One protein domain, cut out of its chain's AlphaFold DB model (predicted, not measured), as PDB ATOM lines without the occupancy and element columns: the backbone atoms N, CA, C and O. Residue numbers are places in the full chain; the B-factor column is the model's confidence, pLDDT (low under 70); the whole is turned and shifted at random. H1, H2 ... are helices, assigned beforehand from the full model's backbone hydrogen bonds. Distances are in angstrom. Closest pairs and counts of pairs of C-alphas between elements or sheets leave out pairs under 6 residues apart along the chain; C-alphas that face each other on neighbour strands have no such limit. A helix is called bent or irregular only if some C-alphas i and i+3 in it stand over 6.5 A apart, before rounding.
ATOM      1  N   MET A  43      81.187 102.736 -13.976       45.22
ATOM      2  CA  MET A  43      79.776 102.920 -14.362       45.22
ATOM      3  C   MET A  43      79.385 102.363 -15.750       45.22
ATOM      4  O   MET A  43      78.191 102.301 -16.033       45.22
ATOM      5  N   SER A  44      80.330 101.939 -16.602       51.78
ATOM      6  CA  SER A  44      80.022 101.339 -17.914       51.78
ATOM      7  C   SER A  44      79.596  99.869 -17.854       51.78
ATOM      8  O   SER A  44      78.891  99.425 -18.754       51.78
ATOM      9  N   ASP A  45      79.981  99.131 -16.806       72.12
ATOM     10  CA  ASP A  45      79.824  97.665 -16.761       72.12
ATOM     11  C   ASP A  45      78.658  97.217 -15.861       72.12
ATOM     12  O   ASP A  45      78.358  96.027 -15.752       72.12
ATOM     13  N   ILE A  46      78.000  98.164 -15.187       82.94
ATOM     14  CA  ILE A  46      76.884  97.892 -14.277       82.94
ATOM     15  C   ILE A  46      75.571  97.939 -15.059       82.94
ATOM     16  O   ILE A  46      75.292  98.902 -15.782       82.94
ATOM     17  N   SER A  47      74.732  96.921 -14.849       87.75
ATOM     18  CA  SER A  47      73.411  96.820 -15.469       87.75
ATOM     19  C   SER A  47      72.605  98.121 -15.309       87.75
ATOM     20  O   SER A  47      72.549  98.686 -14.208       87.75
ATOM     21  N   PRO A  48      71.923  98.598 -16.368       89.50
ATOM     22  CA  PRO A  48      70.958  99.688 -16.257       89.50
ATOM     23  C   PRO A  48      69.895  99.426 -15.184       89.50
ATOM     24  O   PRO A  48      69.540 100.345 -14.449       89.50
ATOM     25  N   TYR A  49      69.445  98.176 -15.027       92.00
ATOM     26  CA  TYR A  49      68.487  97.818 -13.982       92.00
ATOM     27  C   TYR A  49      69.073  98.013 -12.585       92.00
ATOM     28  O   TYR A  49      68.404  98.557 -11.716       92.00
ATOM     29  N   THR A  50      70.329  97.622 -12.368       92.81
ATOM     30  CA  THR A  50      71.001  97.774 -11.068       92.81
ATOM     31  C   THR A  50      71.183  99.234 -10.683       92.81
ATOM     32  O   THR A  50      71.017  99.576  -9.514       92.81
ATOM     33  N   ARG A  51      71.449 100.112 -11.658       91.44
ATOM     34  CA  ARG A  51      71.483 101.563 -11.422       91.44
ATOM     35  C   ARG A  51      70.125 102.086 -10.964       91.44
ATOM     36  O   ARG A  51      70.045 102.714  -9.920       91.44
ATOM     37  N   VAL A  52      69.048 101.718 -11.662       91.06
ATOM     38  CA  VAL A  52      67.691 102.125 -11.263       91.06
ATOM     39  C   VAL A  52      67.294 101.542  -9.901       91.06
ATOM     40  O   VAL A  52      66.600 102.205  -9.136       91.06
ATOM     41  N   ILE A  53      67.727 100.319  -9.574       92.44
ATOM     42  CA  ILE A  53      67.515  99.727  -8.246       92.44
ATOM     43  C   ILE A  53      68.206 100.569  -7.169       92.44
ATOM     44  O   ILE A  53      67.583 100.840  -6.146       92.44
ATOM     45  N   ALA A  54      69.454 100.991  -7.393       90.81
ATOM     46  CA  ALA A  54      70.169 101.863  -6.464       90.81
ATOM     47  C   ALA A  54      69.432 103.197  -6.273       90.81
ATOM     48  O   ALA A  54      69.147 103.558  -5.137       90.81
ATOM     49  N   ASP A  55      68.999 103.841  -7.361       89.62
ATOM     50  CA  ASP A  55      68.235 105.095  -7.293       89.62
ATOM     51  C   ASP A  55      66.927 104.937  -6.494       89.62
ATOM     52  O   ASP A  55      66.547 105.813  -5.720       89.62
ATOM     53  N   CYS A  56      66.225 103.808  -6.661       89.12
ATOM     54  CA  CYS A  56      65.009 103.509  -5.899       89.12
ATOM     55  C   CYS A  56      65.292 103.330  -4.403       89.12
ATOM     56  O   CYS A  56      64.470 103.713  -3.575       89.12
ATOM     57  N   LEU A  57      66.426 102.724  -4.049       87.25
ATOM     58  CA  LEU A  57      66.822 102.550  -2.654       87.25
ATOM     59  C   LEU A  57      67.225 103.886  -2.024       87.25
ATOM     60  O   LEU A  57      66.803 104.161  -0.906       87.25
ATOM     61  N   ASP A  58      67.956 104.724  -2.757       85.75
ATOM     62  CA  ASP A  58      68.379 106.047  -2.294       85.75
ATOM     63  C   ASP A  58      67.170 106.964  -2.037       85.75
ATOM     64  O   ASP A  58      67.129 107.645  -1.013       85.75
ATOM     65  N   SER A  59      66.130 106.920  -2.886       81.19
ATOM     66  CA  SER A  59      64.910 107.719  -2.668       81.19
ATOM     67  C   SER A  59      64.171 107.381  -1.367       81.19
ATOM     68  O   SER A  59      63.568 108.258  -0.758       81.19
ATOM     69  N   LEU A  60      64.260 106.133  -0.896       77.06
ATOM     70  CA  LEU A  60      63.642 105.711   0.368       77.06
ATOM     71  C   LEU A  60      64.431 106.189   1.593       77.06
ATOM     72  O   LEU A  60      63.885 106.249   2.691       77.06
ATOM     73  N   GLU A  61      65.727 106.480   1.435       67.94
ATOM     74  CA  GLU A  61      66.563 107.005   2.518       67.94
ATOM     75  C   GLU A  61      66.376 108.520   2.708       67.94
ATOM     76  O   GLU A  61      66.612 109.030   3.807       67.94
ATOM     77  N   GLU A  62      65.942 109.234   1.664       60.28
ATOM     78  CA  GLU A  62      65.674 110.677   1.697       60.28
ATOM     79  C   GLU A  62      64.245 110.995   2.191       60.28
ATOM     80  O   GLU A  62      64.067 111.915   2.998       60.28
ATOM     81  N   ASP A  63      63.248 110.179   1.825       56.94
ATOM     82  CA  ASP A  63      61.841 110.334   2.230       56.94
ATOM     83  C   ASP A  63      61.550 109.726   3.619       56.94
ATOM     84  O   ASP A  63      60.783 108.786   3.794       56.94
ATOM     85  N   SER A  64      62.136 110.311   4.667       49.84
ATOM     86  CA  SER A  64      61.796 109.985   6.069       49.84
ATOM     87  C   SER A  64      60.469 110.605   6.561       49.84
ATOM     88  O   SER A  64      60.178 110.573   7.759       49.84
ATOM     89  N   SER A  65      59.643 111.147   5.656       46.91
ATOM     90  CA  SER A  65      58.356 111.787   5.961       46.91
ATOM     91  C   SER A  65      57.152 111.046   5.354       46.91
ATOM     92  O   SER A  65      56.845 111.196   4.178       46.91
ATOM     93  N   GLU A  66      56.462 110.273   6.196       44.88
ATOM     94  CA  GLU A  66      55.008 109.998   6.236       44.88
ATOM     95  C   GLU A  66      54.176 109.867   4.932       44.88
ATOM     96  O   GLU A  66      53.002 110.241   4.918       44.88
ATOM     97  N   THR A  67      54.672 109.253   3.852       49.56
ATOM     98  CA  THR A  67      53.785 108.859   2.735       49.56
ATOM     99  C   THR A  67      53.895 107.384   2.365       49.56
ATOM    100  O   THR A  67      54.690 107.007   1.511       49.56
ATOM    101  N   GLN A  68      52.988 106.561   2.911       52.75
ATOM    102  CA  GLN A  68      52.793 105.148   2.527       52.75
ATOM    103  C   GLN A  68      52.619 104.944   1.004       52.75
ATOM    104  O   GLN A  68      52.971 103.894   0.472       52.75
ATOM    105  N   ASN A  69      52.109 105.951   0.282       54.19
ATOM    106  CA  ASN A  69      51.952 105.900  -1.177       54.19
ATOM    107  C   ASN A  69      53.290 105.982  -1.941       54.19
ATOM    108  O   ASN A  69      53.401 105.397  -3.020       54.19
ATOM    109  N   GLY A  70      54.294 106.688  -1.403       58.47
ATOM    110  CA  GLY A  70      55.636 106.773  -1.995       58.47
ATOM    111  C   GLY A  70      56.341 105.418  -1.947       58.47
ATOM    112  O   GLY A  70      56.804 104.918  -2.973       58.47
ATOM    113  N   ASP A  71      56.268 104.758  -0.791       69.88
ATOM    114  CA  ASP A  71      56.821 103.418  -0.578       69.88
ATOM    115  C   ASP A  71      56.204 102.380  -1.522       69.88
ATOM    116  O   ASP A  71      56.908 101.521  -2.056       69.88
ATOM    117  N   GLN A  72      54.896 102.476  -1.799       78.75
ATOM    118  CA  GLN A  72      54.211 101.552  -2.705       78.75
ATOM    119  C   GLN A  72      54.610 101.759  -4.178       78.75
ATOM    120  O   GLN A  72      54.796 100.786  -4.916       78.75
ATOM    121  N   ALA A  73      54.778 103.008  -4.621       82.81
ATOM    122  CA  ALA A  73      55.243 103.304  -5.976       82.81
ATOM    123  C   ALA A  73      56.688 102.825  -6.190       82.81
ATOM    124  O   ALA A  73      56.993 102.194  -7.211       82.81
ATOM    125  N   VAL A  74      57.560 103.058  -5.204       86.44
ATOM    126  CA  VAL A  74      58.936 102.554  -5.216       86.44
ATOM    127  C   VAL A  74      58.952 101.024  -5.182       86.44
ATOM    128  O   VAL A  74      59.686 100.411  -5.958       86.44
ATOM    129  N   ALA A  75      58.095 100.388  -4.380       87.75
ATOM    130  CA  ALA A  75      57.969  98.934  -4.326       87.75
ATOM    131  C   ALA A  75      57.583  98.322  -5.683       87.75
ATOM    132  O   ALA A  75      58.250  97.398  -6.157       87.75
ATOM    133  N   HIS A  76      56.561  98.857  -6.359       89.88
ATOM    134  CA  HIS A  76      56.180  98.397  -7.699       89.88
ATOM    135  C   HIS A  76      57.306  98.587  -8.720       89.88
ATOM    136  O   HIS A  76      57.561  97.703  -9.544       89.88
ATOM    137  N   ARG A  77      58.019  99.717  -8.654       92.25
ATOM    138  CA  ARG A  77      59.176  99.966  -9.518       92.25
ATOM    139  C   ARG A  77      60.293  98.958  -9.252       92.25
ATOM    140  O   ARG A  77      60.820  98.389 -10.206       92.25
ATOM    141  N   LEU A  78      60.600  98.675  -7.985       92.31
ATOM    142  CA  LEU A  78      61.586  97.671  -7.592       92.31
ATOM    143  C   LEU A  78      61.212  96.280  -8.104       92.31
ATOM    144  O   LEU A  78      62.073  95.615  -8.666       92.31
ATOM    145  N   ILE A  79      59.948  95.854  -8.004       92.06
ATOM    146  CA  ILE A  79      59.498  94.563  -8.559       92.06
ATOM    147  C   ILE A  79      59.841  94.469 -10.051       92.06
ATOM    148  O   ILE A  79      60.455  93.489 -10.478       92.06
ATOM    149  N   ASN A  80      59.504  95.498 -10.829       92.25
ATOM    150  CA  ASN A  80      59.760  95.512 -12.269       92.25
ATOM    151  C   ASN A  80      61.263  95.490 -12.583       92.25
ATOM    152  O   ASN A  80      61.700  94.776 -13.487       92.25
ATOM    153  N   MET A  81      62.073  96.239 -11.827       94.12
ATOM    154  CA  MET A  81      63.525  96.264 -12.027       94.12
ATOM    155  C   MET A  81      64.187  94.949 -11.629       94.12
ATOM    156  O   MET A  81      65.069  94.475 -12.338       94.12
ATOM    157  N   LEU A  82      63.734  94.325 -10.541       92.75
ATOM    158  CA  LEU A  82      64.191  93.004 -10.125       92.75
ATOM    159  C   LEU A  82      63.890  91.968 -11.210       92.75
ATOM    160  O   LEU A  82      64.797  91.255 -11.629       92.75
ATOM    161  N   GLN A  83      62.656  91.923 -11.719       90.81
ATOM    162  CA  GLN A  83      62.268  91.006 -12.796       90.81
ATOM    163  C   GLN A  83      63.111  91.222 -14.060       90.81
ATOM    164  O   GLN A  83      63.689  90.265 -14.578       90.81
ATOM    165  N   GLY A  84      63.255  92.473 -14.514       91.69
ATOM    166  CA  GLY A  84      64.085  92.809 -15.674       91.69
ATOM    167  C   GLY A  84      65.547  92.405 -15.489       91.69
ATOM    168  O   GLY A  84      66.132  91.746 -16.350       91.69
ATOM    169  N   ARG A  85      66.121  92.691 -14.317       92.69
ATOM    170  CA  ARG A  85      67.502  92.331 -13.991       92.69
ATOM    171  C   ARG A  85      67.727  90.819 -13.960       92.69
ATOM    172  O   ARG A  85      68.785  90.363 -14.402       92.69
ATOM    173  N   MET A  86      66.764  90.051 -13.446       88.56
ATOM    174  CA  MET A  86      66.803  88.584 -13.456       88.56
ATOM    175  C   MET A  86      66.826  88.039 -14.891       88.56
ATOM    176  O   MET A  86      67.648  87.177 -15.206       88.56
ATOM    177  N   LEU A  87      65.969  88.562 -15.773       87.88
ATOM    178  CA  LEU A  87      65.929  88.164 -17.184       87.88
ATOM    179  C   LEU A  87      67.215  88.530 -17.925       87.88
ATOM    180  O   LEU A  87      67.743  87.709 -18.669       87.88
ATOM    181  N   GLU A  88      67.753  89.727 -17.693       89.12
ATOM    182  CA  GLU A  88      69.024  90.161 -18.278       89.12
ATOM    183  C   GLU A  88      70.180  89.237 -17.861       89.12
ATOM    184  O   GLU A  88      71.006  88.839 -18.690       89.12
ATOM    185  N   HIS A  89      70.204  88.821 -16.589       87.31
ATOM    186  CA  HIS A  89      71.190  87.863 -16.101       87.31
ATOM    187  C   HIS A  89      71.047  86.516 -16.822       87.31
ATOM    188  O   HIS A  89      72.035  85.961 -17.302       87.31
ATOM    189  N   LEU A  90      69.822  86.006 -16.963       84.06
ATOM    190  CA  LEU A  90      69.550  84.749 -17.668       84.06
ATOM    191  C   LEU A  90      69.926  84.816 -19.147       84.06
ATOM    192  O   LEU A  90      70.584  83.903 -19.641       84.06
ATOM    193  N   LYS A  91      69.579  85.906 -19.837       84.31
ATOM    194  CA  LYS A  91      69.980  86.150 -21.227       84.31
ATOM    195  C   LYS A  91      71.499  86.082 -21.368       84.31
ATOM    196  O   LYS A  91      71.998  85.334 -22.202       84.31
ATOM    197  N   THR A  92      72.233  86.748 -20.475       83.88
ATOM    198  CA  THR A  92      73.705  86.710 -20.440       83.88
ATOM    199  C   THR A  92      74.243  85.288 -20.236       83.88
ATOM    200  O   THR A  92      75.203  84.877 -20.894       83.88
ATOM    201  N   ARG A  93      73.619  84.505 -19.344       82.25
ATOM    202  CA  ARG A  93      73.987  83.102 -19.089       82.25
ATOM    203  C   ARG A  93      73.730  82.211 -20.303       82.25
ATOM    204  O   ARG A  93      74.587  81.389 -20.618       82.25
ATOM    205  N   VAL A  94      72.598  82.384 -20.987       79.38
ATOM    206  CA  VAL A  94      72.268  81.643 -22.213       79.38
ATOM    207  C   VAL A  94      73.244  82.003 -23.329       79.38
ATOM    208  O   VAL A  94      73.844  81.094 -23.899       79.38
ATOM    209  N   SER A  95      73.495  83.292 -23.582       80.00
ATOM    210  CA  SER A  95      74.493  83.718 -24.572       80.00
ATOM    211  C   SER A  95      75.853  83.079 -24.295       80.00
ATOM    212  O   SER A  95      76.402  82.391 -25.153       80.00
ATOM    213  N   SER A  96      76.343  83.193 -23.056       81.31
ATOM    214  CA  SER A  96      77.631  82.615 -22.647       81.31
ATOM    215  C   SER A  96      77.678  81.095 -22.819       81.31
ATOM    216  O   SER A  96      78.698  80.552 -23.230       81.31
ATOM    217  N   HIS A  97      76.581  80.395 -22.511       77.12
ATOM    218  CA  HIS A  97      76.493  78.941 -22.640       77.12
ATOM    219  C   HIS A  97      76.625  78.480 -24.094       77.12
ATOM    220  O   HIS A  97      77.283  77.477 -24.369       77.12
ATOM    221  N   TYR A  98      76.015  79.215 -25.023       73.38
ATOM    222  CA  TYR A  98      76.057  78.890 -26.445       73.38
ATOM    223  C   TYR A  98      77.256  79.494 -27.185       73.38
ATOM    224  O   TYR A  98      77.437  79.157 -28.357       73.38
ATOM    225  N   GLY A  99      78.086  80.290 -26.501       76.19
ATOM    226  CA  GLY A  99      79.249  80.976 -27.072       76.19
ATOM    227  C   GLY A  99      78.899  82.242 -27.857       76.19
ATOM    228  O   GLY A  99      79.710  82.684 -28.660       76.19
ATOM    229  N   LEU A 100      77.707  82.798 -27.633       78.88
ATOM    230  CA  LEU A 100      77.164  83.933 -28.374       78.88
ATOM    231  C   LEU A 100      77.680  85.272 -27.837       78.88
ATOM    232  O   LEU A 100      77.915  85.427 -26.632       78.88
ATOM    233  N   LYS A 101      77.758  86.277 -28.713       80.38
ATOM    234  CA  LYS A 101      78.015  87.671 -28.323       80.38
ATOM    235  C   LYS A 101      76.905  88.205 -27.389       80.38
ATOM    236  O   LYS A 101      75.758  87.755 -27.478       80.38
ATOM    237  N   PRO A 102      77.202  89.196 -26.521       68.00
ATOM    238  CA  PRO A 102      76.245  89.748 -25.551       68.00
ATOM    239  C   PRO A 102      74.897  90.184 -26.153       68.00
ATOM    240  O   PRO A 102      73.853  89.939 -25.550       68.00
ATOM    241  N   ASP A 103      74.917  90.715 -27.378       76.56
ATOM    242  CA  ASP A 103      73.739  91.256 -28.072       76.56
ATOM    243  C   ASP A 103      73.208  90.352 -29.198       76.56
ATOM    244  O   ASP A 103      72.343  90.755 -29.971       76.56
ATOM    245  N   ALA A 104      73.708  89.116 -29.311       78.75
ATOM    246  CA  ALA A 104      73.312  88.197 -30.382       78.75
ATOM    247  C   ALA A 104      71.864  87.689 -30.246       78.75
ATOM    248  O   ALA A 104      71.245  87.276 -31.224       78.75
ATOM    249  N   LEU A 105      71.320  87.697 -29.025       81.31
ATOM    250  CA  LEU A 105      69.957  87.254 -28.750       81.31
ATOM    251  C   LEU A 105      68.966  88.410 -28.930       81.31
ATOM    252  O   LEU A 105      69.081  89.453 -28.277       81.31
ATOM    253  N   SER A 106      67.965  88.191 -29.782       79.31
ATOM    254  CA  SER A 106      67.005  89.206 -30.219       79.31
ATOM    255  C   SER A 106      66.019  89.652 -29.124       79.31
ATOM    256  O   SER A 106      65.961  89.123 -28.006       79.31
ATOM    257  N   GLU A 107      65.204  90.651 -29.460       81.19
ATOM    258  CA  GLU A 107      64.044  91.047 -28.658       81.19
ATOM    259  C   GLU A 107      63.015  89.911 -28.550       81.19
ATOM    260  O   GLU A 107      62.483  89.673 -27.469       81.19
ATOM    261  N   GLU A 108      62.827  89.123 -29.612       76.00
ATOM    262  CA  GLU A 108      61.944  87.949 -29.618       76.00
ATOM    263  C   GLU A 108      62.360  86.905 -28.572       76.00
ATOM    264  O   GLU A 108      61.518  86.385 -27.841       76.00
ATOM    265  N   PHE A 109      63.666  86.663 -28.412       80.12
ATOM    266  CA  PHE A 109      64.171  85.816 -27.329       80.12
ATOM    267  C   PHE A 109      63.829  86.390 -25.949       80.12
ATOM    268  O   PHE A 109      63.485  85.651 -25.027       80.12
ATOM    269  N   SER A 110      63.902  87.712 -25.803       82.25
ATOM    270  CA  SER A 110      63.595  88.391 -24.542       82.25
ATOM    271  C   SER A 110      62.097  88.288 -24.211       82.25
ATOM    272  O   SER A 110      61.751  88.015 -23.065       82.25
ATOM    273  N   LEU A 111      61.216  88.403 -25.212       80.25
ATOM    274  CA  LEU A 111      59.770  88.177 -25.075       80.25
ATOM    275  C   LEU A 111      59.449  86.728 -24.695       80.25
ATOM    276  O   LEU A 111      58.704  86.490 -23.746       80.25
ATOM    277  N   ALA A 112      60.064  85.756 -25.370       76.94
ATOM    278  CA  ALA A 112      59.863  84.347 -25.047       76.94
ATOM    279  C   ALA A 112      60.366  84.006 -23.629       76.94
ATOM    280  O   ALA A 112      59.703  83.271 -22.895       76.94
ATOM    281  N   LEU A 113      61.484  84.598 -23.187       81.31
ATOM    282  CA  LEU A 113      61.939  84.485 -21.799       81.31
ATOM    283  C   LEU A 113      60.927  85.062 -20.800       81.31
ATOM    284  O   LEU A 113      60.681  84.431 -19.772       81.31
ATOM    285  N   ILE A 114      60.333  86.226 -21.085       84.62
ATOM    286  CA  ILE A 114      59.292  86.825 -20.233       84.62
ATOM    287  C   ILE A 114      58.108  85.867 -20.090       84.62
ATOM    288  O   ILE A 114      57.629  85.651 -18.978       84.62
ATOM    289  N   GLU A 115      57.654  85.266 -21.188       83.06
ATOM    290  CA  GLU A 115      56.531  84.328 -21.167       83.06
ATOM    291  C   GLU A 115      56.845  83.076 -20.342       83.06
ATOM    292  O   GLU A 115      56.053  82.703 -19.471       83.06
ATOM    293  N   VAL A 116      58.022  82.472 -20.532       81.81
ATOM    294  CA  VAL A 116      58.461  81.300 -19.756       81.81
ATOM    295  C   VAL A 116      58.562  81.620 -18.260       81.81
ATOM    296  O   VAL A 116      58.195  80.787 -17.428       81.81
ATOM    297  N   PHE A 117      59.019  82.825 -17.908       82.88
ATOM    298  CA  PHE A 117      59.188  83.261 -16.520       82.88
ATOM    299  C   PHE A 117      57.949  83.930 -15.907       82.88
ATOM    300  O   PHE A 117      57.947  84.225 -14.712       82.88
ATOM    301  N   SER A 118      56.874  84.136 -16.669       85.62
ATOM    302  CA  SER A 118      55.670  84.840 -16.208       85.62
ATOM    303  C   SER A 118      55.045  84.205 -14.958       85.62
ATOM    304  O   SER A 118      54.729  84.907 -13.996       85.62
ATOM    305  N   GLU A 119      54.949  82.875 -14.930       82.62
ATOM    306  CA  GLU A 119      54.435  82.092 -13.801       82.62
ATOM    307  C   GLU A 119      55.307  82.266 -12.547       82.62
ATOM    308  O   GLU A 119      54.805  82.536 -11.456       82.62
ATOM    309  N   ILE A 120      56.629  82.218 -12.721       83.25
ATOM    310  CA  ILE A 120      57.615  82.418 -11.650       83.25
ATOM    311  C   ILE A 120      57.504  83.832 -11.076       83.25
ATOM    312  O   ILE A 120      57.541  84.034  -9.862       83.25
ATOM    313  N   PHE A 121      57.338  84.828 -11.943       87.12
ATOM    314  CA  PHE A 121      57.133  86.212 -11.538       87.12
ATOM    315  C   PHE A 121      55.785  86.448 -10.863       87.12
ATOM    316  O   PHE A 121      55.688  87.353 -10.033       87.12
ATOM    317  N   GLY A 122      54.769  85.646 -11.182       87.69
ATOM    318  CA  GLY A 122      53.515  85.595 -10.435       87.69
ATOM    319  C   GLY A 122      53.729  85.091  -9.008       87.69
ATOM    320  O   GLY A 122      53.320  85.756  -8.059       87.69
ATOM    321  N   VAL A 123      54.450  83.975  -8.846       85.69
ATOM    322  CA  VAL A 123      54.797  83.422  -7.522       85.69
ATOM    323  C   VAL A 123      55.615  84.416  -6.700       85.69
ATOM    324  O   VAL A 123      55.311  84.649  -5.532       85.69
ATOM    325  N   PHE A 124      56.622  85.040  -7.313       87.44
ATOM    326  CA  PHE A 124      57.429  86.060  -6.652       87.44
ATOM    327  C   PHE A 124      56.580  87.245  -6.183       87.44
ATOM    328  O   PHE A 124      56.687  87.637  -5.027       87.44
ATOM    329  N   ARG A 125      55.703  87.787  -7.040       90.44
ATOM    330  CA  ARG A 125      54.819  88.904  -6.671       90.44
ATOM    331  C   ARG A 125      53.914  88.560  -5.496       90.44
ATOM    332  O   ARG A 125      53.881  89.322  -4.538       90.44
ATOM    333  N   LYS A 126      53.285  87.383  -5.518       89.62
ATOM    334  CA  LYS A 126      52.469  86.906  -4.396       89.62
ATOM    335  C   LYS A 126      53.278  86.834  -3.096       89.62
ATOM    336  O   LYS A 126      52.824  87.280  -2.050       89.62
ATOM    337  N   ARG A 127      54.511  86.331  -3.163       87.50
ATOM    338  CA  ARG A 127      55.392  86.275  -1.992       87.50
ATOM    339  C   ARG A 127      55.777  87.662  -1.477       87.50
ATOM    340  O   ARG A 127      55.917  87.847  -0.279       87.50
ATOM    341  N   VAL A 128      55.947  88.638  -2.364       89.12
ATOM    342  CA  VAL A 128      56.208  90.033  -1.986       89.12
ATOM    343  C   VAL A 128      54.986  90.683  -1.339       89.12
ATOM    344  O   VAL A 128      55.150  91.478  -0.422       89.12
ATOM    345  N   GLU A 129      53.772  90.348  -1.776       89.31
ATOM    346  CA  GLU A 129      52.540  90.795  -1.111       89.31
ATOM    347  C   GLU A 129      52.449  90.251   0.325       89.31
ATOM    348  O   GLU A 129      52.038  90.972   1.232       89.31
ATOM    349  N   GLU A 130      52.880  89.004   0.541       88.44
ATOM    350  CA  GLU A 130      52.945  88.365   1.863       88.44
ATOM    351  C   GLU A 130      54.102  88.918   2.727       88.44
ATOM    352  O   GLU A 130      53.945  89.128   3.930       88.44
ATOM    353  N   GLU A 131      55.258  89.193   2.117       87.62
ATOM    354  CA  GLU A 131      56.485  89.661   2.772       87.62
ATOM    355  C   GLU A 131      57.072  90.903   2.055       87.62
ATOM    356  O   GLU A 131      58.088  90.796   1.360       87.62
ATOM    357  N   PRO A 132      56.512  92.119   2.240       85.50
ATOM    358  CA  PRO A 132      56.938  93.311   1.487       85.50
ATOM    359  C   PRO A 132      58.407  93.701   1.678       85.50
ATOM    360  O   PRO A 132      59.029  94.280   0.790       85.50
ATOM    361  N   TRP A 133      59.011  93.347   2.815       85.19
ATOM    362  CA  TRP A 133      60.432  93.593   3.083       85.19
ATOM    363  C   TRP A 133      61.361  92.859   2.095       85.19
ATOM    364  O   TRP A 133      62.510  93.271   1.895       85.19
ATOM    365  N   LEU A 134      60.872  91.790   1.456       89.00
ATOM    366  CA  LEU A 134      61.651  90.915   0.589       89.00
ATOM    367  C   LEU A 134      62.227  91.650  -0.626       89.00
ATOM    368  O   LEU A 134      63.391  91.441  -0.977       89.00
ATOM    369  N   ILE A 135      61.447  92.535  -1.257       91.44
ATOM    370  CA  ILE A 135      61.917  93.289  -2.431       91.44
ATOM    371  C   ILE A 135      63.092  94.193  -2.089       91.44
ATOM    372  O   ILE A 135      64.078  94.208  -2.823       91.44
ATOM    373  N   PHE A 136      63.033  94.885  -0.952       89.50
ATOM    374  CA  PHE A 136      64.101  95.774  -0.503       89.50
ATOM    375  C   PHE A 136      65.345  94.972  -0.126       89.50
ATOM    376  O   PHE A 136      66.463  95.368  -0.452       89.50
ATOM    377  N   HIS A 137      65.164  93.806   0.501       89.12
ATOM    378  CA  HIS A 137      66.269  92.906   0.808       89.12
ATOM    379  C   HIS A 137      66.992  92.434  -0.463       89.12
ATOM    380  O   HIS A 137      68.213  92.563  -0.555       89.12
ATOM    381  N   ILE A 138      66.264  91.927  -1.463       91.12
ATOM    382  CA  ILE A 138      66.866  91.455  -2.721       91.12
ATOM    383  C   ILE A 138      67.516  92.618  -3.481       91.12
ATOM    384  O   ILE A 138      68.650  92.481  -3.942       91.12
ATOM    385  N   ALA A 139      66.831  93.762  -3.573       92.44
ATOM    386  CA  ALA A 139      67.319  94.970  -4.232       92.44
ATOM    387  C   ALA A 139      68.669  95.424  -3.666       92.44
ATOM    388  O   ALA A 139      69.637  95.574  -4.414       92.44
ATOM    389  N   ARG A 140      68.766  95.555  -2.337       90.88
ATOM    390  CA  ARG A 140      70.018  95.924  -1.664       90.88
ATOM    391  C   ARG A 140      71.116  94.924  -1.981       90.88
ATOM    392  O   ARG A 140      72.207  95.319  -2.371       90.88
ATOM    393  N   ARG A 141      70.825  93.625  -1.890       92.25
ATOM    394  CA  ARG A 141      71.821  92.583  -2.165       92.25
ATOM    395  C   ARG A 141      72.320  92.588  -3.611       92.25
ATOM    396  O   ARG A 141      73.512  92.365  -3.805       92.25
ATOM    397  N   ILE A 142      71.470  92.881  -4.602       92.06
ATOM    398  CA  ILE A 142      71.902  93.065  -6.001       92.06
ATOM    399  C   ILE A 142      72.907  94.210  -6.096       92.06
ATOM    400  O   ILE A 142      74.016  93.999  -6.585       92.06
ATOM    401  N   VAL A 143      72.547  95.392  -5.583       91.38
ATOM    402  CA  VAL A 143      73.422  96.572  -5.631       91.38
ATOM    403  C   VAL A 143      74.746  96.268  -4.941       91.38
ATOM    404  O   VAL A 143      75.804  96.481  -5.527       91.38
ATOM    405  N   GLU A 144      74.711  95.684  -3.743       89.50
ATOM    406  CA  GLU A 144      75.917  95.310  -3.007       89.50
ATOM    407  C   GLU A 144      76.805  94.342  -3.800       89.50
ATOM    408  O   GLU A 144      78.021  94.526  -3.855       89.50
ATOM    409  N   VAL A 145      76.238  93.293  -4.400       89.50
ATOM    410  CA  VAL A 145      77.008  92.261  -5.110       89.50
ATOM    411  C   VAL A 145      77.610  92.786  -6.409       89.50
ATOM    412  O   VAL A 145      78.773  92.491  -6.677       89.50
ATOM    413  N   GLU A 146      76.862  93.564  -7.188       89.69
ATOM    414  CA  GLU A 146      77.301  94.023  -8.511       89.69
ATOM    415  C   GLU A 146      78.251  95.216  -8.470       89.69
ATOM    416  O   GLU A 146      79.043  95.408  -9.389       89.69
ATOM    417  N   THR A 147      78.212  96.003  -7.397       85.00
ATOM    418  CA  THR A 147      79.083  97.178  -7.250       85.00
ATOM    419  C   THR A 147      80.324  96.901  -6.401       85.00
ATOM    420  O   THR A 147      81.290  97.664  -6.439       85.00
ATOM    421  N   SER A 148      80.348  95.794  -5.652       83.62
ATOM    422  CA  SER A 148      81.512  95.410  -4.850       83.62
ATOM    423  C   SER A 148      82.715  95.042  -5.722       83.62
ATOM    424  O   SER A 148      82.661  94.110  -6.527       83.62
ATOM    425  N   ALA A 149      83.862  95.670  -5.462       77.44
ATOM    426  CA  ALA A 149      85.133  95.199  -5.995       77.44
ATOM    427  C   ALA A 149      85.477  93.817  -5.410       77.44
ATOM    428  O   ALA A 149      85.498  93.631  -4.194       77.44
ATOM    429  N   CYS A 150      85.734  92.835  -6.271       78.81
ATOM    430  CA  CYS A 150      86.248  91.525  -5.879       78.81
ATOM    431  C   CYS A 150      87.070  90.915  -7.019       78.81
ATOM    432  O   CYS A 150      86.956  91.349  -8.164       78.81
ATOM    433  N   GLU A 151      87.899  89.920  -6.695       77.25
ATOM    434  CA  GLU A 151      88.817  89.280  -7.649       77.25
ATOM    435  C   GLU A 151      88.087  88.531  -8.773       77.25
ATOM    436  O   GLU A 151      88.581  88.464  -9.895       77.25
ATOM    437  N   ASN A 152      86.894  87.989  -8.498       83.25
ATOM    438  CA  ASN A 152      86.081  87.281  -9.488       83.25
ATOM    439  C   ASN A 152      84.605  87.723  -9.431       83.25
ATOM    440  O   ASN A 152      83.759  87.009  -8.873       83.25
ATOM    441  N   PRO A 153      84.283  88.903  -9.995       83.00
ATOM    442  CA  PRO A 153      82.944  89.480  -9.919       83.00
ATOM    443  C   PRO A 153      81.906  88.601 -10.608       83.00
ATOM    444  O   PRO A 153      80.848  88.346 -10.037       83.00
ATOM    445  N   GLN A 154      82.227  88.034 -11.774       82.88
ATOM    446  CA  GLN A 154      81.267  87.229 -12.523       82.88
ATOM    447  C   GLN A 154      80.869  85.948 -11.780       82.88
ATOM    448  O   GLN A 154      79.689  85.601 -11.740       82.88
ATOM    449  N   LYS A 155      81.826  85.245 -11.156       83.94
ATOM    450  CA  LYS A 155      81.522  84.043 -10.364       83.94
ATOM    451  C   LYS A 155      80.619  84.379  -9.179       83.94
ATOM    452  O   LYS A 155      79.635  83.676  -8.956       83.94
ATOM    453  N   ARG A 156      80.927  85.461  -8.456       86.62
ATOM    454  CA  ARG A 156      80.131  85.924  -7.312       86.62
ATOM    455  C   ARG A 156      78.716  86.321  -7.731       86.62
ATOM    456  O   ARG A 156      77.761  85.901  -7.084       86.62
ATOM    457  N   ILE A 157      78.580  87.084  -8.817       88.56
ATOM    458  CA  ILE A 157      77.283  87.477  -9.382       88.56
ATOM    459  C   ILE A 157      76.483  86.219  -9.739       88.56
ATOM    460  O   ILE A 157      75.373  86.048  -9.247       88.56
ATOM    461  N   ASN A 158      77.058  85.281 -10.495       85.94
ATOM    462  CA  ASN A 158      76.362  84.049 -10.883       85.94
ATOM    463  C   ASN A 158      75.871  83.237  -9.667       85.94
ATOM    464  O   ASN A 158      74.738  82.757  -9.661       85.94
ATOM    465  N   GLN A 159      76.697  83.099  -8.625       85.12
ATOM    466  CA  GLN A 159      76.318  82.392  -7.394       85.12
ATOM    467  C   GLN A 159      75.193  83.105  -6.636       85.12
ATOM    468  O   GLN A 159      74.273  82.463  -6.128       85.12
ATOM    469  N   PHE A 160      75.246  84.435  -6.575       90.12
ATOM    470  CA  PHE A 160      74.213  85.229  -5.930       90.12
ATOM    471  C   PHE A 160      72.864  85.109  -6.652       90.12
ATOM    472  O   PHE A 160      71.864  84.799  -6.008       90.12
ATOM    473  N   TYR A 161      72.831  85.286  -7.977       87.81
ATOM    474  CA  TYR A 161      71.593  85.175  -8.755       87.81
ATOM    475  C   TYR A 161      70.974  83.784  -8.636       87.81
ATOM    476  O   TYR A 161      69.765  83.667  -8.454       87.81
ATOM    477  N   LEU A 162      71.798  82.734  -8.635       81.75
ATOM    478  CA  LEU A 162      71.335  81.381  -8.340       81.75
ATOM    479  C   LEU A 162      70.651  81.292  -6.967       81.75
ATOM    480  O   LEU A 162      69.537  80.783  -6.856       81.75
ATOM    481  N   SER A 163      71.293  81.813  -5.919       84.94
ATOM    482  CA  SER A 163      70.715  81.823  -4.573       84.94
ATOM    483  C   SER A 163      69.369  82.555  -4.534       84.94
ATOM    484  O   SER A 163      68.408  82.037  -3.964       84.94
ATOM    485  N   VAL A 164      69.271  83.716  -5.192       86.75
ATOM    486  CA  VAL A 164      68.028  84.497  -5.286       86.75
ATOM    487  C   VAL A 164      66.928  83.696  -5.978       86.75
ATOM    488  O   VAL A 164      65.826  83.576  -5.440       86.75
ATOM    489  N   PHE A 165      67.236  83.102  -7.132       82.19
ATOM    490  CA  PHE A 165      66.302  82.283  -7.893       82.19
ATOM    491  C   PHE A 165      65.757  81.113  -7.061       82.19
ATOM    492  O   PHE A 165      64.541  80.952  -6.933       82.19
ATOM    493  N   CYS A 166      66.639  80.342  -6.424       80.31
ATOM    494  CA  CYS A 166      66.238  79.197  -5.608       80.31
ATOM    495  C   CYS A 166      65.438  79.601  -4.362       80.31
ATOM    496  O   CYS A 166      64.441  78.957  -4.037       80.31
ATOM    497  N   LYS A 167      65.867  80.653  -3.653       83.19
ATOM    498  CA  LYS A 167      65.299  81.018  -2.349       83.19
ATOM    499  C   LYS A 167      63.981  81.784  -2.465       83.19
ATOM    500  O   LYS A 167      63.067  81.547  -1.673       83.19
ATOM    501  N   TYR A 168      63.882  82.696  -3.431       81.62
ATOM    502  CA  TYR A 168      62.813  83.700  -3.463       81.62
ATOM    503  C   TYR A 168      61.857  83.552  -4.643       81.62
ATOM    504  O   TYR A 168      60.688  83.903  -4.517       81.62
ATOM    505  N   PHE A 169      62.315  82.976  -5.753       74.62
ATOM    506  CA  PHE A 169      61.503  82.781  -6.957       74.62
ATOM    507  C   PHE A 169      60.975  81.345  -7.089       74.62
ATOM    508  O   PHE A 169      60.457  80.974  -8.135       74.62
ATOM    509  N   ALA A 170      61.107  80.528  -6.036       69.56
ATOM    510  CA  ALA A 170      60.627  79.146  -5.998       69.56
ATOM    511  C   ALA A 170      61.062  78.313  -7.223       69.56
ATOM    512  O   ALA A 170      60.354  77.405  -7.660       69.56
ATOM    513  N   LEU A 171      62.269  78.569  -7.745       64.44
ATOM    514  CA  LEU A 171      62.866  77.816  -8.854       64.44
ATOM    515  C   LEU A 171      63.274  76.381  -8.471       64.44
ATOM    516  O   LEU A 171      64.108  75.769  -9.123       64.44
ATOM    517  N   GLN A 172      62.657  75.786  -7.451       56.56
ATOM    518  CA  GLN A 172      62.818  74.361  -7.156       56.56
ATOM    519  C   GLN A 172      62.376  73.489  -8.348       56.56
ATOM    520  O   GLN A 172      62.924  72.413  -8.554       56.56
ATOM    521  N   ASN A 173      61.492  74.011  -9.209       57.72
ATOM    522  CA  ASN A 173      61.104  73.401 -10.484       57.72
ATOM    523  C   ASN A 173      61.973  73.872 -11.665       57.72
ATOM    524  O   ASN A 173      61.475  74.085 -12.773       57.72
ATOM    525  N   LEU A 174      63.278  74.046 -11.440       58.94
ATOM    526  CA  LEU A 174      64.256  74.386 -12.479       58.94
ATOM    527  C   LEU A 174      64.153  73.469 -13.703       58.94
ATOM    528  O   LEU A 174      64.320  73.932 -14.825       58.94
ATOM    529  N   GLU A 175      63.803  72.201 -13.503       58.97
ATOM    530  CA  GLU A 175      63.574  71.234 -14.579       58.97
ATOM    531  C   GLU A 175      62.412  71.612 -15.498       58.97
ATOM    532  O   GLU A 175      62.536  71.492 -16.713       58.97
ATOM    533  N   ILE A 176      61.311  72.127 -14.948       65.44
ATOM    534  CA  ILE A 176      60.156  72.576 -15.738       65.44
ATOM    535  C   ILE A 176      60.542  73.799 -16.567       65.44
ATOM    536  O   ILE A 176      60.146  73.920 -17.720       65.44
ATOM    537  N   ILE A 177      61.342  74.693 -15.995       65.50
ATOM    538  CA  ILE A 177      61.763  75.935 -16.647       65.50
ATOM    539  C   ILE A 177      62.769  75.631 -17.748       65.50
ATOM    540  O   ILE A 177      62.597  76.090 -18.870       65.50
ATOM    541  N   ILE A 178      63.770  74.799 -17.461       67.06
ATOM    542  CA  ILE A 178      64.725  74.300 -18.453       67.06
ATOM    543  C   ILE A 178      63.983  73.573 -19.575       67.06
ATOM    544  O   ILE A 178      64.236  73.859 -20.741       67.06
ATOM    545  N   SER A 179      63.033  72.698 -19.236       68.25
ATOM    546  CA  SER A 179      62.199  72.002 -20.218       68.25
ATOM    547  C   SER A 179      61.441  72.997 -21.097       68.25
ATOM    548  O   SER A 179      61.586  72.952 -22.314       68.25
ATOM    549  N   LYS A 180      60.752  73.984 -20.503       72.31
ATOM    550  CA  LYS A 180      60.059  75.055 -21.238       72.31
ATOM    551  C   LYS A 180      61.013  75.824 -22.161       72.31
ATOM    552  O   LYS A 180      60.687  76.004 -23.328       72.31
ATOM    553  N   LEU A 181      62.204  76.209 -21.689       73.75
ATOM    554  CA  LEU A 181      63.221  76.892 -22.504       73.75
ATOM    555  C   LEU A 181      63.704  76.035 -23.686       73.75
ATOM    556  O   LEU A 181      63.960  76.562 -24.767       73.75
ATOM    557  N   GLN A 182      63.843  74.721 -23.489       70.38
ATOM    558  CA  GLN A 182      64.292  73.774 -24.513       70.38
ATOM    559  C   GLN A 182      63.207  73.423 -25.533       70.38
ATOM    560  O   GLN A 182      63.525  73.163 -26.690       70.38
ATOM    561  N   THR A 183      61.946  73.377 -25.107       78.81
ATOM    562  CA  THR A 183      60.814  73.043 -25.977       78.81
ATOM    563  C   THR A 183      60.212  74.262 -26.668       78.81
ATOM    564  O   THR A 183      59.495  74.093 -27.650       78.81
ATOM    565  N   ASP A 184      60.478  75.481 -26.184       81.12
ATOM    566  CA  ASP A 184      60.002  76.704 -26.831       81.12
ATOM    567  C   ASP A 184      60.720  76.909 -28.175       81.12
ATOM    568  O   ASP A 184      61.920  77.191 -28.248       81.12
ATOM    569  N   SER A 185      59.963  76.753 -29.262       82.31
ATOM    570  CA  SER A 185      60.485  76.813 -30.626       82.31
ATOM    571  C   SER A 185      61.043  78.185 -30.997       82.31
ATOM    572  O   SER A 185      61.970  78.241 -31.803       82.31
ATOM    573  N   ARG A 186      60.548  79.280 -30.407       80.88
ATOM    574  CA  ARG A 186      61.043  80.642 -30.672       80.88
ATOM    575  C   ARG A 186      62.406  80.841 -30.025       80.88
ATOM    576  O   ARG A 186      63.328  81.349 -30.666       80.88
ATOM    577  N   ILE A 187      62.558  80.365 -28.786       80.19
ATOM    578  CA  ILE A 187      63.837  80.381 -28.067       80.19
ATOM    579  C   ILE A 187      64.876  79.573 -28.840       80.19
ATOM    580  O   ILE A 187      65.949  80.091 -29.153       80.19
ATOM    581  N   GLN A 188      64.545  78.330 -29.202       83.38
ATOM    582  CA  GLN A 188      65.471  77.465 -29.933       83.38
ATOM    583  C   GLN A 188      65.811  78.022 -31.320       83.38
ATOM    584  O   GLN A 188      66.983  78.042 -31.694       83.38
ATOM    585  N   SER A 189      64.825  78.538 -32.060       83.00
ATOM    586  CA  SER A 189      65.068  79.130 -33.383       83.00
ATOM    587  C   SER A 189      65.964  80.361 -33.292       83.00
ATOM    588  O   SER A 189      66.899  80.492 -34.076       83.00
ATOM    589  N   THR A 190      65.751  81.230 -32.300       80.88
ATOM    590  CA  THR A 190      66.596  82.419 -32.117       80.88
ATOM    591  C   THR A 190      68.038  82.039 -31.774       80.88
ATOM    592  O   THR A 190      68.965  82.628 -32.327       80.88
ATOM    593  N   ILE A 191      68.248  81.029 -30.921       79.12
ATOM    594  CA  ILE A 191      69.592  80.524 -30.584       79.12
ATOM    595  C   ILE A 191      70.289  79.943 -31.824       79.12
ATOM    596  O   ILE A 191      71.458  80.243 -32.069       79.12
ATOM    597  N   LEU A 192      69.588  79.125 -32.616       82.19
ATOM    598  CA  LEU A 192      70.139  78.521 -33.836       82.19
ATOM    599  C   LEU A 192      70.479  79.575 -34.897       82.19
ATOM    600  O   LEU A 192      71.545  79.506 -35.513       82.19
ATOM    601  N   ASN A 193      69.612  80.573 -35.072       82.81
ATOM    602  CA  ASN A 193      69.841  81.680 -35.996       82.81
ATOM    603  C   ASN A 193      71.043  82.525 -35.560       82.81
ATOM    604  O   ASN A 193      71.899  82.829 -36.386       82.81
ATOM    605  N   ALA A 194      71.148  82.848 -34.267       80.06
ATOM    606  CA  ALA A 194      72.281  83.591 -33.719       80.06
ATOM    607  C   ALA A 194      73.612  82.857 -33.960       80.06
ATOM    608  O   ALA A 194      74.561  83.465 -34.449       80.06
ATOM    609  N   ARG A 195      73.661  81.538 -33.719       79.38
ATOM    610  CA  ARG A 195      74.845  80.714 -34.027       79.38
ATOM    611  C   ARG A 195      75.199  80.713 -35.509       79.38
ATOM    612  O   ARG A 195      76.352  80.932 -35.861       79.38
ATOM    613  N   SER A 196      74.205  80.505 -36.369       77.44
ATOM    614  CA  SER A 196      74.416  80.456 -37.821       77.44
ATOM    615  C   SER A 196      74.971  81.780 -38.360       77.44
ATOM    616  O   SER A 196      75.838  81.782 -39.229       77.44
ATOM    617  N   LEU A 197      74.506  82.913 -37.822       76.44
ATOM    618  CA  LEU A 197      74.993  84.247 -38.187       76.44
ATOM    619  C   LEU A 197      76.429  84.504 -37.706       76.44
ATOM    620  O   LEU A 197      77.185  85.197 -38.387       76.44
ATOM    621  N   GLU A 198      76.821  83.954 -36.556       71.12
ATOM    622  CA  GLU A 198      78.191  84.066 -36.043       71.12
ATOM    623  C   GLU A 198      79.174  83.164 -36.804       71.12
ATOM    624  O   GLU A 198      80.280  83.601 -37.121       71.12
ATOM    625  N   GLU A 199      78.766  81.948 -37.173       66.25
ATOM    626  CA  GLU A 199      79.579  81.026 -37.980       66.25
ATOM    627  C   GLU A 199      79.840  81.571 -39.396       66.25
ATOM    628  O   GLU A 199      80.927  81.385 -39.942       66.25
ATOM    629  N   GLN A 200      78.892  82.321 -39.969       60.38
ATOM    630  CA  GLN A 200      79.053  82.986 -41.270       60.38
ATOM    631  C   GLN A 200      79.984  84.213 -41.240       60.38
ATOM    632  O   GLN A 200      80.398  84.685 -42.299       60.38
ATOM    633  N   GLN A 201      80.335  84.737 -40.060       56.16
ATOM    634  CA  GLN A 201      81.248  85.881 -39.913       56.16
ATOM    635  C   GLN A 201      82.728  85.484 -39.793       56.16
ATOM    636  O   GLN A 201      83.580  86.373 -39.736       56.16
TER     637      GLN A 201
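What this domain is: This is residues 43 to 201 of the 206 residues of an uncharacterized protein of marine metagenome (UniProt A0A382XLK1). One long helix, H2, runs through an elongated domain; H1 folds back along it, the hairpin of H4 and H5 crosses it, and H3a, H6 and H7 gather toward its other end. Residues 64 to 69 stick out. The 159 printed residues, with seven named helices, H1 to H7, and no named strand, are all helix in class and compact, with a radius of gyration of the C-alphas of 17.0 A and spans of 59 by 33 by 24 A.

How they stand to each other: Start at H2, residues 68 to 98. Its residues 71 to 85 touch H1, residues 48 to 62, in a hairpin at a shallow tilt of 23 degrees; the closest C-alphas, Tyr 49 and Met 81, are 5.6 A apart. H4, residues 133 to 147, touches H2 at a steep tilt of 48 degrees, with C-alphas 79 and 135 closest at 6.7 A. H4 and H5, residues 153 to 168, form a hairpin, with C-alphas 145 and 157 closest at 6.4 A. H3, residues 107 to 130, was assigned as one helix by its hydrogen bonds but is bent, C-alphas 116 and 119 being 7.2 A apart; arms H3a, residues 107 to 116, and H3b, residues 119 to 130, stand at 60 degrees. H3a touches H2, with C-alphas 87 and 113 closest at 7.1 A; H3b and H2 are close but not clearly touching. H3a also touches H7, residues 185 to 199, with C-alphas 109 and 187 closest at 5.5 A, and residues 177 to 181 of H6, residues 171 to 183, with C-alphas 116 and 180 closest at 6.6 A. H6 is irregular: C-alphas 172 and 175 are 8.1 A apart. Every O i to N i+4 pair is within hydrogen-bond range in H2, H3a, H3b, H4, H5 and H7, against 10 of 11 in H1 and 7 of 9 in H6.

Where its parts are: Find C-alpha 68 at (52.793, 105.148, 2.527); H2 runs 45.5 A to C-alpha 98. H7 ends at C-alpha 199, (79.579, 81.026, -37.980).

The domain as a whole: The C-alphas farthest apart, Glu 66 and Gln 200, are 59.7 A apart. The printed part has no cut, and no link is long. Confidence is under 70 at residues 43 to 44, 61 to 71, 102, 170 to 179 and 199 to 201.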